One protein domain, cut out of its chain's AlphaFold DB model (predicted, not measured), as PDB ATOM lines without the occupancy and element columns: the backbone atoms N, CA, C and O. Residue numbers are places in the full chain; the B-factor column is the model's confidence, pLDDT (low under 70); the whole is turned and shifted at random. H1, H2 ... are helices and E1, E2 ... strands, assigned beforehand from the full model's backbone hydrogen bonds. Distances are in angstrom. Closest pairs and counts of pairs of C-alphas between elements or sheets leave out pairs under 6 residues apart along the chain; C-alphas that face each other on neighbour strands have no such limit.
ATOM      1  N   ASN A   2     168.018 135.514 102.993       73.25
ATOM      2  CA  ASN A   2     167.878 134.162 102.450       73.25
ATOM      3  C   ASN A   2     166.653 134.083 101.536       73.25
ATOM      4  O   ASN A   2     165.697 134.851 101.665       73.25
ATOM      5  N   ASP A   3     166.696 133.123 100.619       71.38
ATOM      6  CA  ASP A   3     165.760 133.015  99.504       71.38
ATOM      7  C   ASP A   3     164.320 132.693  99.971       71.38
ATOM      8  O   ASP A   3     163.337 133.237  99.473       71.38
ATOM      9  N   HIS A   4     164.189 131.899 101.040       68.38
ATOM     10  CA  HIS A   4     162.914 131.662 101.728       68.38
ATOM     11  C   HIS A   4     162.394 132.909 102.474       68.38
ATOM     12  O   HIS A   4     161.189 133.154 102.521       68.38
ATOM     13  N   THR A   5     163.292 133.735 103.026       71.62
ATOM     14  CA  THR A   5     162.931 134.908 103.837       71.62
ATOM     15  C   THR A   5     162.249 135.988 103.003       71.62
ATOM     16  O   THR A   5     161.223 136.509 103.431       71.62
ATOM     17  N   TRP A   6     162.761 136.303 101.803       71.25
ATOM     18  CA  TRP A   6     162.087 137.278 100.932       71.25
ATOM     19  C   TRP A   6     160.763 136.733 100.391       71.25
ATOM     20  O   TRP A   6     159.801 137.489 100.290       71.25
ATOM     21  N   ARG A   7     160.672 135.422 100.112       69.62
ATOM     22  CA  ARG A   7     159.413 134.793  99.684       69.62
ATOM     23  C   ARG A   7     158.319 134.926 100.737       69.62
ATOM     24  O   ARG A   7     157.182 135.199 100.371       69.62
ATOM     25  N   ASN A   8     158.640 134.761 102.019       69.81
ATOM     26  CA  ASN A   8     157.645 134.909 103.082       69.81
ATOM     27  C   ASN A   8     157.319 136.381 103.370       69.81
ATOM     28  O   ASN A   8     156.145 136.704 103.487       69.81
ATOM     29  N   HIS A   9     158.308 137.282 103.341       71.25
ATOM     30  CA  HIS A   9     158.076 138.734 103.393       71.25
ATOM     31  C   HIS A   9     157.080 139.175 102.300       71.25
ATOM     32  O   HIS A   9     156.033 139.737 102.605       71.25
ATOM     33  N   LEU A  10     157.327 138.783 101.042       76.25
ATOM     34  CA  LEU A  10     156.449 139.087  99.909       76.25
ATOM     35  C   LEU A  10     155.047 138.466 100.046       76.25
ATOM     36  O   LEU A  10     154.070 139.106  99.674       76.25
ATOM     37  N   LYS A  11     154.910 137.242 100.585       68.00
ATOM     38  CA  LYS A  11     153.586 136.636 100.851       68.00
ATOM     39  C   LYS A  11     152.734 137.505 101.782       68.00
ATOM     40  O   LYS A  11     151.519 137.508 101.615       68.00
ATOM     41  N   HIS A  12     153.355 138.197 102.740       69.00
ATOM     42  CA  HIS A  12     152.663 139.063 103.692       69.00
ATOM     43  C   HIS A  12     152.397 140.454 103.099       69.00
ATOM     44  O   HIS A  12     151.249 140.887 103.105       69.00
ATOM     45  N   ASP A  13     153.400 141.094 102.482       74.69
ATOM     46  CA  ASP A  13     153.261 142.420 101.843       74.69
ATOM     47  C   ASP A  13     152.190 142.474 100.737       74.69
ATOM     48  O   ASP A  13     151.707 143.546 100.380       74.69
ATOM     49  N   LEU A  14     151.852 141.325 100.139       77.81
ATOM     50  CA  LEU A  14     150.883 141.233  99.046       77.81
ATOM     51  C   LEU A  14     149.427 141.478  99.467       77.81
ATOM     52  O   LEU A  14     148.607 141.676  98.569       77.81
ATOM     53  N   ASP A  15     149.090 141.383 100.763       80.75
ATOM     54  CA  ASP A  15     147.721 141.536 101.300       80.75
ATOM     55  C   ASP A  15     146.649 140.839 100.429       80.75
ATOM     56  O   ASP A  15     145.574 141.356 100.120       80.75
ATOM     57  N   ALA A  16     146.986 139.632  99.960       82.44
ATOM     58  CA  ALA A  16     146.369 139.035  98.775       82.44
ATOM     59  C   ALA A  16     144.900 138.616  98.952       82.44
ATOM     60  O   ALA A  16     144.239 138.258  97.974       82.44
ATOM     61  N   TYR A  17     144.395 138.592 100.184       86.69
ATOM     62  CA  TYR A  17     143.109 138.003 100.526       86.69
ATOM     63  C   TYR A  17     142.023 139.051 100.740       86.69
ATOM     64  O   TYR A  17     142.190 139.973 101.528       86.69
ATOM     65  N   VAL A  18     140.862 138.847 100.113       85.69
ATOM     66  CA  VAL A  18     139.698 139.740 100.209       85.69
ATOM     67  C   VAL A  18     138.441 138.971 100.608       85.69
ATOM     68  O   VAL A  18     138.310 137.770 100.349       85.69
ATOM     69  N   CYS A  19     137.478 139.659 101.214       87.94
ATOM     70  CA  CYS A  19     136.159 139.093 101.458       87.94
ATOM     71  C   CYS A  19     135.430 138.744 100.144       87.94
ATOM     72  O   CYS A  19     135.310 139.584  99.256       87.94
ATOM     73  N   LEU A  20     134.888 137.524 100.035       84.19
ATOM     74  CA  LEU A  20     134.162 137.058  98.839       84.19
ATOM     75  C   LEU A  20     132.626 137.166  98.946       84.19
ATOM     76  O   LEU A  20     131.919 136.759  98.025       84.19
ATOM     77  N   PHE A  21     132.097 137.700 100.051       77.75
ATOM     78  CA  PHE A  21     130.656 137.800 100.306       77.75
ATOM     79  C   PHE A  21     130.142 139.234 100.100       77.75
ATOM     80  O   PHE A  21     130.588 140.175 100.763       77.75
ATOM     81  N   GLU A  22     129.160 139.404  99.205       74.75
ATOM     82  CA  GLU A  22     128.474 140.688  99.017       74.75
ATOM     83  C   GLU A  22     127.820 141.163 100.332       74.75
ATOM     84  O   GLU A  22     127.158 140.394 101.024       74.75
ATOM     85  N   GLY A  23     127.978 142.449 100.663       68.06
ATOM     86  CA  GLY A  23     127.381 143.052 101.863       68.06
ATOM     87  C   GLY A  23     128.193 142.900 103.156       68.06
ATOM     88  O   GLY A  23     127.729 143.329 104.210       68.06
ATOM     89  N   CYS A  24     129.405 142.339 103.107       79.06
ATOM     90  CA  CYS A  24     130.268 142.269 104.283       79.06
ATOM     91  C   CYS A  24     130.679 143.658 104.811       79.06
ATOM     92  O   CYS A  24     131.248 144.466 104.077       79.06
ATOM     93  N   ALA A  25     130.513 143.895 106.118       77.75
ATOM     94  CA  ALA A  25     131.011 145.099 106.795       77.75
ATOM     95  C   ALA A  25     132.553 145.213 106.815       77.75
ATOM     96  O   ALA A  25     133.082 146.313 106.922       77.75
ATOM     97  N   LYS A  26     133.268 144.086 106.680       77.62
ATOM     98  CA  LYS A  26     134.730 144.002 106.501       77.62
ATOM     99  C   LYS A  26     135.120 143.848 105.015       77.62
ATOM    100  O   LYS A  26     136.210 143.385 104.716       77.62
ATOM    101  N   GLY A  27     134.237 144.188 104.068       74.69
ATOM    102  CA  GLY A  27     134.427 143.890 102.640       74.69
ATOM    103  C   GLY A  27     135.652 144.544 101.985       74.69
ATOM    104  O   GLY A  27     136.261 143.938 101.112       74.69
ATOM    105  N   ASP A  28     136.028 145.745 102.432       73.44
ATOM    106  CA  ASP A  28     137.241 146.462 102.000       73.44
ATOM    107  C   ASP A  28     138.503 146.077 102.810       73.44
ATOM    108  O   ASP A  28     139.566 146.654 102.586       73.44
ATOM    109  N   VAL A  29     138.410 145.136 103.762       82.62
ATOM    110  CA  VAL A  29     139.564 144.653 104.539       82.62
ATOM    111  C   VAL A  29     140.313 143.601 103.727       82.62
ATOM    112  O   VAL A  29     139.730 142.599 103.303       82.62
ATOM    113  N   LEU A  30     141.610 143.839 103.543       84.62
ATOM    114  CA  LEU A  30     142.556 142.851 103.042       84.62
ATOM    115  C   LEU A  30     143.205 142.095 104.212       84.62
ATOM    116  O   LEU A  30     143.245 142.604 105.333       84.62
ATOM    117  N   TYR A  31     143.706 140.890 103.945       85.12
ATOM    118  CA  TYR A  31     144.442 140.079 104.918       85.12
ATOM    119  C   TYR A  31     145.760 139.592 104.313       85.12
ATOM    120  O   TYR A  31     145.812 139.233 103.133       85.12
ATOM    121  N   SER A  32     146.795 139.506 105.146       83.81
ATOM    122  CA  SER A  32     148.139 139.045 104.770       83.81
ATOM    123  C   SER A  32     148.303 137.521 104.921       83.81
ATOM    124  O   SER A  32     149.200 136.920 104.324       83.81
ATOM    125  N   TYR A  33     147.428 136.868 105.701       84.50
ATOM    126  CA  TYR A  33     147.476 135.433 106.002       84.50
ATOM    127  C   TYR A  33     146.200 134.698 105.572       84.50
ATOM    128  O   TYR A  33     145.078 135.166 105.779       84.50
ATOM    129  N   SER A  34     146.363 133.483 105.031       85.50
ATOM    130  CA  SER A  34     145.236 132.619 104.650       85.50
ATOM    131  C   SER A  34     144.376 132.243 105.851       85.50
ATOM    132  O   SER A  34     143.158 132.222 105.731       85.50
ATOM    133  N   GLU A  35     144.970 131.982 107.016       86.06
ATOM    134  CA  GLU A  35     144.228 131.559 108.211       86.06
ATOM    135  C   GLU A  35     143.306 132.657 108.762       86.06
ATOM    136  O   GLU A  35     142.173 132.371 109.153       86.06
ATOM    137  N   GLU A  36     143.744 133.918 108.729       88.06
ATOM    138  CA  GLU A  36     142.933 135.079 109.117       88.06
ATOM    139  C   GLU A  36     141.745 135.265 108.169       88.06
ATOM    140  O   GLU A  36     140.599 135.405 108.610       88.06
ATOM    141  N   TRP A  37     142.009 135.189 106.860       90.00
ATOM    142  CA  TRP A  37     140.985 135.239 105.823       90.00
ATOM    143  C   TRP A  37     139.985 134.085 105.954       90.00
ATOM    144  O   TRP A  37     138.778 134.322 105.945       90.00
ATOM    145  N   LEU A  38     140.453 132.849 106.159       87.50
ATOM    146  CA  LEU A  38     139.596 131.683 106.398       87.50
ATOM    147  C   LEU A  38     138.762 131.853 107.667       87.50
ATOM    148  O   LEU A  38     137.573 131.530 107.665       87.50
ATOM    149  N   ASN A  39     139.340 132.404 108.736       86.88
ATOM    150  CA  ASN A  39     138.592 132.700 109.950       86.88
ATOM    151  C   ASN A  39     137.484 133.733 109.694       86.88
ATOM    152  O   ASN A  39     136.354 133.525 110.132       86.88
ATOM    153  N   HIS A  40     137.757 134.776 108.906       87.00
ATOM    154  CA  HIS A  40     136.725 135.707 108.454       87.00
ATOM    155  C   HIS A  40     135.676 135.031 107.544       87.00
ATOM    156  O   HIS A  40     134.479 135.255 107.715       87.00
ATOM    157  N   MET A  41     136.069 134.142 106.625       85.19
ATOM    158  CA  MET A  41     135.123 133.393 105.781       85.19
ATOM    159  C   MET A  41     134.214 132.464 106.608       85.19
ATOM    160  O   MET A  41     133.061 132.245 106.227       85.19
ATOM    161  N   ARG A  42     134.670 131.975 107.773       84.25
ATOM    162  CA  ARG A  42     133.825 131.241 108.733       84.25
ATOM    163  C   ARG A  42     132.741 132.118 109.374       84.25
ATOM    164  O   ARG A  42     131.646 131.601 109.599       84.25
ATOM    165  N   GLU A  43     132.983 133.417 109.597       81.12
ATOM    166  CA  GLU A  43     131.973 134.355 110.133       81.12
ATOM    167  C   GLU A  43     130.721 134.421 109.231       81.12
ATOM    168  O   GLU A  43     129.596 134.445 109.725       81.12
ATOM    169  N   HIS A  44     130.898 134.356 107.904       79.62
ATOM    170  CA  HIS A  44     129.806 134.405 106.912       79.62
ATOM    171  C   HIS A  44     128.916 133.163 106.866       79.62
ATOM    172  O   HIS A  44     127.819 133.203 106.307       79.62
ATOM    173  N   LYS A  45     129.370 132.042 107.436       73.56
ATOM    174  CA  LYS A  45     128.594 130.798 107.510       73.56
ATOM    175  C   LYS A  45     128.521 130.224 108.922       73.56
ATOM    176  O   LYS A  45     128.489 129.000 109.094       73.56
ATOM    177  N   VAL A  46     128.430 131.084 109.932       73.31
ATOM    178  CA  VAL A  46     127.952 130.669 111.255       73.31
ATOM    179  C   VAL A  46     126.570 130.024 111.106       73.31
ATOM    180  O   VAL A  46     125.670 130.584 110.483       73.31
ATOM    181  N   SER A  93     130.597 123.411 107.807       63.41
ATOM    182  CA  SER A  93     131.649 122.468 107.396       63.41
ATOM    183  C   SER A  93     132.087 122.609 105.929       63.41
ATOM    184  O   SER A  93     132.953 121.872 105.483       63.41
ATOM    185  N   SER A  94     131.474 123.524 105.176       71.75
ATOM    186  CA  SER A  94     131.901 123.947 103.837       71.75
ATOM    187  C   SER A  94     131.673 125.455 103.711       71.75
ATOM    188  O   SER A  94     130.554 125.946 103.958       71.75
ATOM    189  N   LEU A  95     132.713 126.203 103.332       75.69
ATOM    190  CA  LEU A  95     132.627 127.641 103.057       75.69
ATOM    191  C   LEU A  95     132.278 127.889 101.591       75.69
ATOM    192  O   LEU A  95     131.482 128.782 101.299       75.69
ATOM    193  N   PHE A  96     132.683 126.993 100.696       78.81
ATOM    194  CA  PHE A  96     132.294 127.008  99.285       78.81
ATOM    195  C   PHE A  96     131.805 125.622  98.825       78.81
ATOM    196  O   PHE A  96     132.017 124.620  99.507       78.81
ATOM    197  N   VAL A  97     131.065 125.580  97.714       81.62
ATOM    198  CA  VAL A  97     130.626 124.328  97.049       81.62
ATOM    199  C   VAL A  97     131.414 124.147  95.750       81.62
ATOM    200  O   VAL A  97     131.929 123.069  95.468       81.62
ATOM    201  N   THR A  98     131.570 125.250  95.017       84.75
ATOM    202  CA  THR A  98     132.464 125.423  93.872       84.75
ATOM    203  C   THR A  98     133.354 126.646  94.078       84.75
ATOM    204  O   THR A  98     133.022 127.546  94.856       84.75
ATOM    205  N   CYS A  99     134.479 126.700  93.369       86.81
ATOM    206  CA  CYS A  99     135.370 127.854  93.355       86.81
ATOM    207  C   CYS A  99     134.708 129.032  92.613       86.81
ATOM    208  O   CYS A  99     134.420 128.900  91.422       86.81
ATOM    209  N   PRO A 100     134.516 130.215  93.231       84.38
ATOM    210  CA  PRO A 100     133.935 131.376  92.550       84.38
ATOM    211  C   PRO A 100     134.863 132.014  91.495       84.38
ATOM    212  O   PRO A 100     134.456 132.971  90.841       84.38
ATOM    213  N   LEU A 101     136.098 131.515  91.334       84.38
ATOM    214  CA  LEU A 101     137.131 132.073  90.447       84.38
ATOM    215  C   LEU A 101     137.557 131.139  89.295       84.38
ATOM    216  O   LEU A 101     138.359 131.554  88.467       84.38
ATOM    217  N   CYS A 102     137.042 129.906  89.234       83.62
ATOM    218  CA  CYS A 102     137.233 128.975  88.101       83.62
ATOM    219  C   CYS A 102     136.143 127.889  87.986       83.62
ATOM    220  O   CYS A 102     136.239 126.991  87.156       83.62
ATOM    221  N   ASN A 103     135.111 127.944  88.834       85.44
ATOM    222  CA  ASN A 103     133.991 127.006  88.892       85.44
ATOM    223  C   ASN A 103     134.297 125.541  89.279       85.44
ATOM    224  O   ASN A 103     133.351 124.759  89.353       85.44
ATOM    225  N   ALA A 104     135.547 125.181  89.604       83.88
ATOM    226  CA  ALA A 104     135.924 123.834  90.056       83.88
ATOM    227  C   ALA A 104     135.146 123.371  91.305       83.88
ATOM    228  O   ALA A 104     134.904 124.155  92.226       83.88
ATOM    229  N   GLU A 105     134.780 122.088  91.353       82.94
ATOM    230  CA  GLU A 105     134.091 121.453  92.486       82.94
ATOM    231  C   GLU A 105     135.086 120.860  93.488       82.94
ATOM    232  O   GLU A 105     136.122 120.325  93.093       82.94
ATOM    233  N   ALA A 106     134.743 120.854  94.781       81.31
ATOM    234  CA  ALA A 106     135.597 120.269  95.823       81.31
ATOM    235  C   ALA A 106     135.965 118.791  95.562       81.31
ATOM    236  O   ALA A 106     137.059 118.364  95.907       81.31
ATOM    237  N   ALA A 107     135.087 118.021  94.909       80.62
ATOM    238  CA  ALA A 107     135.333 116.621  94.545       80.62
ATOM    239  C   ALA A 107     136.328 116.435  93.376       80.62
ATOM    240  O   ALA A 107     136.730 115.310  93.093       80.62
ATOM    241  N   THR A 108     136.716 117.518  92.693       80.69
ATOM    242  CA  THR A 108     137.658 117.509  91.555       80.69
ATOM    243  C   THR A 108     139.064 117.995  91.924       80.69
ATOM    244  O   THR A 108     139.935 118.067  91.059       80.69
ATOM    245  N   LEU A 109     139.292 118.342  93.195       81.75
ATOM    246  CA  LEU A 109     140.525 118.953  93.687       81.75
ATOM    247  C   LEU A 109     141.248 118.022  94.668       81.75
ATOM    248  O   LEU A 109     140.634 117.437  95.554       81.75
ATOM    249  N   ASN A 110     142.576 117.957  94.557       85.69
ATOM    250  CA  ASN A 110     143.440 117.210  95.486       85.69
ATOM    251  C   ASN A 110     143.758 117.989  96.781       85.69
ATOM    252  O   ASN A 110     144.515 117.509  97.619       85.69
ATOM    253  N   ILE A 111     143.219 119.202  96.924       85.69
ATOM    254  CA  ILE A 111     143.422 120.123  98.050       85.69
ATOM    255  C   ILE A 111     142.065 120.681  98.507       85.69
ATOM    256  O   ILE A 111     141.124 120.685  97.705       85.69
ATOM    257  N   PRO A 112     141.938 121.188  99.750       87.25
ATOM    258  CA  PRO A 112     140.721 121.856 100.196       87.25
ATOM    259  C   PRO A 112     140.306 122.983  99.243       87.25
ATOM    260  O   PRO A 112     141.137 123.749  98.748       87.25
ATOM    261  N   LEU A 113     139.000 123.100  98.991       88.81
ATOM    262  CA  LEU A 113     138.450 124.103  98.074       88.81
ATOM    263  C   LEU A 113     138.783 125.529  98.544       88.81
ATOM    264  O   LEU A 113     139.065 126.419  97.744       88.81
ATOM    265  N   GLU A 114     138.793 125.719  99.856       88.50
ATOM    266  CA  GLU A 114     139.244 126.905 100.565       88.50
ATOM    267  C   GLU A 114     140.699 127.308 100.209       88.50
ATOM    268  O   GLU A 114     140.937 128.466  99.855       88.50
ATOM    269  N   ASP A 115     141.652 126.368 100.196       87.94
ATOM    270  CA  ASP A 115     143.069 126.626  99.866       87.94
ATOM    271  C   ASP A 115     143.304 126.812  98.361       87.94
ATOM    272  O   ASP A 115     144.152 127.600  97.922       87.94
ATOM    273  N   HIS A 116     142.499 126.140  97.541       90.75
ATOM    274  CA  HIS A 116     142.439 126.379  96.105       90.75
ATOM    275  C   HIS A 116     141.994 127.825  95.794       90.75
ATOM    276  O   HIS A 116     142.636 128.517  95.001       90.75
ATOM    277  N   ILE A 117     140.961 128.335  96.475       89.94
ATOM    278  CA  ILE A 117     140.525 129.738  96.353       89.94
ATOM    279  C   ILE A 117     141.610 130.695  96.874       89.94
ATOM    280  O   ILE A 117     141.914 131.693  96.214       89.94
ATOM    281  N   ALA A 118     142.256 130.372  98.000       89.06
ATOM    282  CA  ALA A 118     143.395 131.132  98.517       89.06
ATOM    283  C   ALA A 118     144.546 131.234  97.492       89.06
ATOM    284  O   ALA A 118     145.197 132.275  97.379       89.06
ATOM    285  N   SER A 119     144.772 130.175  96.711       87.31
ATOM    286  CA  SER A 119     145.793 130.121  95.657       87.31
ATOM    287  C   SER A 119     145.439 131.000  94.450       87.31
ATOM    288  O   SER A 119     146.307 131.707  93.936       87.31
ATOM    289  N   HIS A 120     144.162 131.042  94.045       90.12
ATOM    290  CA  HIS A 120     143.676 132.006  93.047       90.12
ATOM    291  C   HIS A 120     143.892 133.460  93.503       90.12
ATOM    292  O   HIS A 120     144.373 134.280  92.723       90.12
ATOM    293  N   LEU A 121     143.575 133.782  94.762       87.94
ATOM    294  CA  LEU A 121     143.740 135.133  95.313       87.94
ATOM    295  C   LEU A 121     145.219 135.573  95.334       87.94
ATOM    296  O   LEU A 121     145.547 136.634  94.801       87.94
ATOM    297  N   ARG A 122     146.132 134.706  95.806       84.69
ATOM    298  CA  ARG A 122     147.595 134.912  95.699       84.69
ATOM    299  C   ARG A 122     148.047 135.175  94.257       84.69
ATOM    300  O   ARG A 122     148.825 136.096  94.018       84.69
ATOM    301  N   TYR A 123     147.561 134.389  93.293       84.81
ATOM    302  CA  TYR A 123     147.919 134.541  91.878       84.81
ATOM    303  C   TYR A 123     147.481 135.898  91.303       84.81
ATOM    304  O   TYR A 123     148.242 136.522  90.565       84.81
ATOM    305  N   LEU A 124     146.290 136.385  91.664       85.00
ATOM    306  CA  LEU A 124     145.787 137.692  91.226       85.00
ATOM    307  C   LEU A 124     146.592 138.848  91.828       85.00
ATOM    308  O   LEU A 124     146.950 139.773  91.099       85.00
ATOM    309  N   ALA A 125     146.938 138.772  93.116       84.94
ATOM    310  CA  ALA A 125     147.805 139.755  93.763       84.94
ATOM    311  C   ALA A 125     149.199 139.793  93.104       84.94
ATOM    312  O   ALA A 125     149.675 140.867  92.738       84.94
ATOM    313  N   LEU A 126     149.808 138.634  92.826       80.38
ATOM    314  CA  LEU A 126     151.082 138.545  92.098       80.38
ATOM    315  C   LEU A 126     150.993 139.094  90.665       80.38
ATOM    316  O   LEU A 126     151.874 139.834  90.240       80.38
ATOM    317  N   LYS A 127     149.921 138.786  89.921       81.38
ATOM    318  CA  LYS A 127     149.683 139.339  88.572       81.38
ATOM    319  C   LYS A 127     149.348 140.831  88.562       81.38
ATOM    320  O   LYS A 127     149.339 141.428  87.489       81.38
ATOM    321  N   SER A 128     149.091 141.428  89.723       79.88
ATOM    322  CA  SER A 128     148.905 142.869  89.857       79.88
ATOM    323  C   SER A 128     150.229 143.640  89.920       79.88
ATOM    324  O   SER A 128     150.261 144.805  89.517       79.88
ATOM    325  N   LEU A 129     151.313 143.015  90.393       79.31
ATOM    326  CA  LEU A 129     152.590 143.701  90.572       79.31
ATOM    327  C   LEU A 129     153.085 144.278  89.232       79.31
ATOM    328  O   LEU A 129     152.999 143.595  88.207       79.31
ATOM    329  N   PRO A 130     153.589 145.526  89.206       73.31
ATOM    330  CA  PRO A 130     154.203 146.065  88.006       73.31
ATOM    331  C   PRO A 130     155.439 145.228  87.671       73.31
ATOM    332  O   PRO A 130     156.324 145.053  88.510       73.31
ATOM    333  N   ILE A 296     132.759 142.036  91.120       58.34
ATOM    334  CA  ILE A 296     133.708 141.708  92.183       58.34
ATOM    335  C   ILE A 296     134.696 142.870  92.262       58.34
ATOM    336  O   ILE A 296     135.432 143.134  91.308       58.34
ATOM    337  N   LYS A 297     134.680 143.583  93.386       60.16
ATOM    338  CA  LYS A 297     135.627 144.655  93.685       60.16
ATOM    339  C   LYS A 297     136.757 144.065  94.513       60.16
ATOM    340  O   LYS A 297     136.515 143.569  95.605       60.16
ATOM    341  N   PHE A 298     137.967 144.130  93.981       60.84
ATOM    342  CA  PHE A 298     139.190 143.711  94.653       60.84
ATOM    343  C   PHE A 298     140.151 144.897  94.686       60.84
ATOM    344  O   PHE A 298     140.285 145.607  93.690       60.84
ATOM    345  N   THR A 299     140.800 145.121  95.823       57.44
ATOM    346  CA  THR A 299     141.918 146.062  95.931       57.44
ATOM    347  C   THR A 299     143.189 145.231  95.902       57.44
ATOM    348  O   THR A 299     143.321 144.320  96.709       57.44
ATOM    349  N   ASP A 300     144.079 145.496  94.950       60.97
ATOM    350  CA  ASP A 300     145.321 144.735  94.819       60.97
ATOM    351  C   ASP A 300     146.427 145.194  95.790       60.97
ATOM    352  O   ASP A 300     146.288 146.210  96.473       60.97
ATOM    353  N   ALA A 301     147.546 144.460  95.804       48.22
ATOM    354  CA  ALA A 301     148.741 144.735  96.614       48.22
ATOM    355  C   ALA A 301     149.351 146.139  96.398       48.22
ATOM    356  O   ALA A 301     150.199 146.586  97.162       48.22
ATOM    357  N   VAL A 302     148.942 146.838  95.334       51.88
ATOM    358  CA  VAL A 302     149.399 148.185  94.962       51.88
ATOM    359  C   VAL A 302     148.286 149.224  95.215       51.88
ATOM    360  O   VAL A 302     148.341 150.355  94.730       51.88
ATOM    361  N   GLY A 303     147.243 148.851  95.966       56.09
ATOM    362  CA  GLY A 303     146.112 149.702  96.337       56.09
ATOM    363  C   GLY A 303     145.119 149.988  95.205       56.09
ATOM    364  O   GLY A 303     144.241 150.842  95.361       56.09
ATOM    365  N   ARG A 304     145.228 149.323  94.047       62.91
ATOM    366  CA  ARG A 304     144.390 149.624  92.876       62.91
ATOM    367  C   ARG A 304     143.107 148.800  92.919       62.91
ATOM    368  O   ARG A 304     143.125 147.584  93.090       62.91
ATOM    369  N   ARG A 305     141.971 149.471  92.723       61.53
ATOM    370  CA  ARG A 305     140.637 148.856  92.763       61.53
ATOM    371  C   ARG A 305     140.244 148.260  91.412       61.53
ATOM    372  O   ARG A 305     139.698 148.951  90.551       61.53
ATOM    373  N   LEU A 306     140.479 146.964  91.249       63.19
ATOM    374  CA  LEU A 306     139.982 146.168  90.131       63.19
ATOM    375  C   LEU A 306     138.481 145.888  90.319       63.19
ATOM    376  O   LEU A 306     138.024 145.568  91.415       63.19
ATOM    377  N   SER A 307     137.695 146.026  89.249       59.41
ATOM    378  CA  SER A 307     136.251 145.740  89.242       59.41
ATOM    379  C   SER A 307     135.934 144.746  88.130       59.41
ATOM    380  O   SER A 307     135.843 145.118  86.962       59.41
ATOM    381  N   LEU A 308     135.795 143.475  88.495       56.28
ATOM    382  CA  LEU A 308     135.680 142.355  87.566       56.28
ATOM    383  C   LEU A 308     134.218 141.897  87.427       56.28
ATOM    384  O   LEU A 308     133.579 141.560  88.429       56.28
ATOM    385  N   PRO A 309     133.655 141.848  86.207       55.25
ATOM    386  CA  PRO A 309     132.373 141.195  85.968       55.25
ATOM    387  C   PRO A 309     132.466 139.696  86.282       55.25
ATOM    388  O   PRO A 309     133.304 139.001  85.718       55.25
ATOM    389  N   PHE A 310     131.570 139.191  87.138       48.81
ATOM    390  CA  PHE A 310     131.573 137.806  87.639       48.81
ATOM    391  C   PHE A 310     131.774 136.738  86.541       48.81
ATOM    392  O   PHE A 310     132.514 135.779  86.730       48.81
ATOM    393  N   HIS A 311     131.161 136.932  85.368       46.53
ATOM    394  CA  HIS A 311     131.226 135.984  84.250       46.53
ATOM    395  C   HIS A 311     132.621 135.839  83.610       46.53
ATOM    396  O   HIS A 311     132.883 134.809  82.999       46.53
ATOM    397  N   LEU A 312     133.512 136.830  83.749       50.03
ATOM    398  CA  LEU A 312     134.886 136.761  83.231       50.03
ATOM    399  C   LEU A 312     135.814 135.954  84.149       50.03
ATOM    400  O   LEU A 312     136.753 135.329  83.662       50.03
ATOM    401  N   CYS A 313     135.528 135.913  85.456       54.12
ATOM    402  CA  CYS A 313     136.262 135.065  86.398       54.12
ATOM    403  C   CYS A 313     135.993 133.575  86.129       54.12
ATOM    404  O   CYS A 313     136.915 132.768  86.137       54.12
ATOM    405  N   CYS A 314     134.748 133.207  85.800       44.16
ATOM    406  CA  CYS A 314     134.349 131.824  85.504       44.16
ATOM    407  C   CYS A 314     135.131 131.153  84.353       44.16
ATOM    408  O   CYS A 314     135.086 129.934  84.236       44.16
ATOM    409  N   THR A 315     135.835 131.918  83.511       45.69
ATOM    410  CA  THR A 315     136.630 131.411  82.373       45.69
ATOM    411  C   THR A 315     138.138 131.289  82.646       45.69
ATOM    412  O   THR A 315     138.917 131.082  81.716       45.69
ATOM    413  N   TRP A 316     138.594 131.446  83.891       56.22
ATOM    414  CA  TRP A 316     140.023 131.437  84.220       56.22
ATOM    415  C   TRP A 316     140.617 130.031  84.397       56.22
ATOM    416  O   TRP A 316     140.627 129.466  85.491       56.22
ATOM    417  N   GLU A 317     141.222 129.507  83.328       42.78
ATOM    418  CA  GLU A 317     142.140 128.363  83.402       42.78
ATOM    419  C   GLU A 317     143.428 128.721  84.174       42.78
ATOM    420  O   GLU A 317     144.432 129.144  83.593       42.78
ATOM    421  N   VAL A 318     143.446 128.501  85.490       45.91
ATOM    422  CA  VAL A 318     144.699 128.518  86.258       45.91
ATOM    423  C   VAL A 318     145.452 127.211  86.018       45.91
ATOM    424  O   VAL A 318     145.253 126.207  86.696       45.91
ATOM    425  N   LYS A 319     146.362 127.241  85.038       38.12
ATOM    426  CA  LYS A 319     147.354 126.185  84.791       38.12
ATOM    427  C   LYS A 319     148.475 126.211  85.842       38.12
ATOM    428  O   LYS A 319     149.641 126.416  85.513       38.12
ATOM    429  N   LEU A 320     148.120 125.980  87.107       40.44
ATOM    430  CA  LEU A 320     149.071 125.496  88.108       40.44
ATOM    431  C   LEU A 320     149.334 124.016  87.812       40.44
ATOM    432  O   LEU A 320     148.591 123.134  88.236       40.44
ATOM    433  N   VAL A 321     150.361 123.762  87.001       34.94
ATOM    434  CA  VAL A 321     150.836 122.402  86.723       34.94
ATOM    435  C   VAL A 321     151.404 121.811  88.012       34.94
ATOM    436  O   VAL A 321     152.156 122.471  88.723       34.94
ATOM    437  N   PHE A 322     151.028 120.564  88.287       35.75
ATOM    438  CA  PHE A 322     151.467 119.775  89.432       35.75
ATOM    439  C   PHE A 322     152.991 119.814  89.633       35.75
ATOM    440  O   PHE A 322     153.726 119.247  88.826       35.75
ATOM    441  N   LEU A 323     153.426 120.352  90.772       33.78
ATOM    442  CA  LEU A 323     154.580 119.868  91.533       33.78
ATOM    443  C   LEU A 323     154.200 119.899  93.018       33.78
ATOM    444  O   LEU A 323     154.354 120.904  93.692       33.78
ATOM    445  N   TRP A 324     153.583 118.805  93.462       33.41
ATOM    446  CA  TRP A 324     153.389 118.406  94.861       33.41
ATOM    447  C   TRP A 324     153.113 116.898  94.821       33.41
ATOM    448  O   TRP A 324     151.970 116.442  94.783       33.41
ATOM    449  N   TYR A 325     154.187 116.121  94.687       31.56
ATOM    450  CA  TYR A 325     154.157 114.663  94.753       31.56
ATOM    451  C   TYR A 325     155.383 114.210  95.536       31.56
ATOM    452  O   TYR A 325     156.477 114.074  94.985       31.56
ATOM    453  N   ASP A 326     155.198 114.058  96.843       31.41
ATOM    454  CA  ASP A 326     156.282 113.677  97.733       31.41
ATOM    455  C   ASP A 326     156.688 112.221  97.472       31.41
ATOM    456  O   ASP A 326     155.854 111.311  97.450       31.41
TER     457      ASP A 326
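AT A GLANCE: This is residues 2 to 46, 93 to 130 and 296 to 326 of the 330 residues of an uncharacterized protein of Penicilliopsis zonata CBS 506.65 (UniProt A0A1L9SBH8). What does this domain look like? H3 runs through the middle of a body made largely of loops, with the first residue of H2, Ser 34, near Ala 118 of H3, and the small hairpin of E1 and E2, followed by short H4, on another side. Residues 2 to 9, of which 3 to 9 belong to H1, stick out, as does the tail, residues 321 to 326. What is it built of? The 114 printed residues include H1, H2, H3, E1, E2 and H4 in that order, mostly helix, with 49 residues, under half, in named elements. It is compact, with a radius of gyration of the C-alphas of 14.3 A and spans of 40 by 36 by 28 A.

HOW THE PARTS SIT: What does the first helix touch? H1, residues 3 to 13, touches no helix. How do the next two stand? H2, residues 34 to 43, and H3, residues 113 to 128, only just touch, with 3 pairs of C-alphas within 8 A, H3 with residues 114 to 118 alone. The closest C-alphas, of Ser 34 and Ala 118, are 6.6 A apart, and the helices run opposite ways at a steep tilt of 58 degrees. Which strands pair? E1, residues 296 to 299, and E2, residues 305 to 308, form an antiparallel hairpin, with N 306 and O 298 within hydrogen-bond range at 2.8 A. E1 and H3 are near each other, with 5 pairs of C-alphas within 10 A; H4, residues 310 to 313, is apart from H3. Are the helix backbones whole? Every O i to N i+4 pair is within hydrogen-bond range in H2 and H3, and 6 of 7 in H1; H4 is too short for such a pair.

IN THESE COORDINATES: Where does H1 begin? C-alpha 3 is at (165.760, 133.015, 99.504), and H1 is 15.8 A long from first to last C-alpha. How long are H2 and H3? They measure 14.5 A and 23.0 A. Where does H4 end? C-alpha 313 is at (136.262, 135.065, 86.398).

THE WHOLE: Where is the chain cut? Residues 47 to 92 and 131 to 295 are not printed; the C-alphas across the cuts are 9.8 A and 21.4 A apart. Which link is long? H1 to H2, with 20 residues. Where is confidence low? The mean pLDDT of the printed part is 72.3, and 38 residues are under 70, among them 296 to 326.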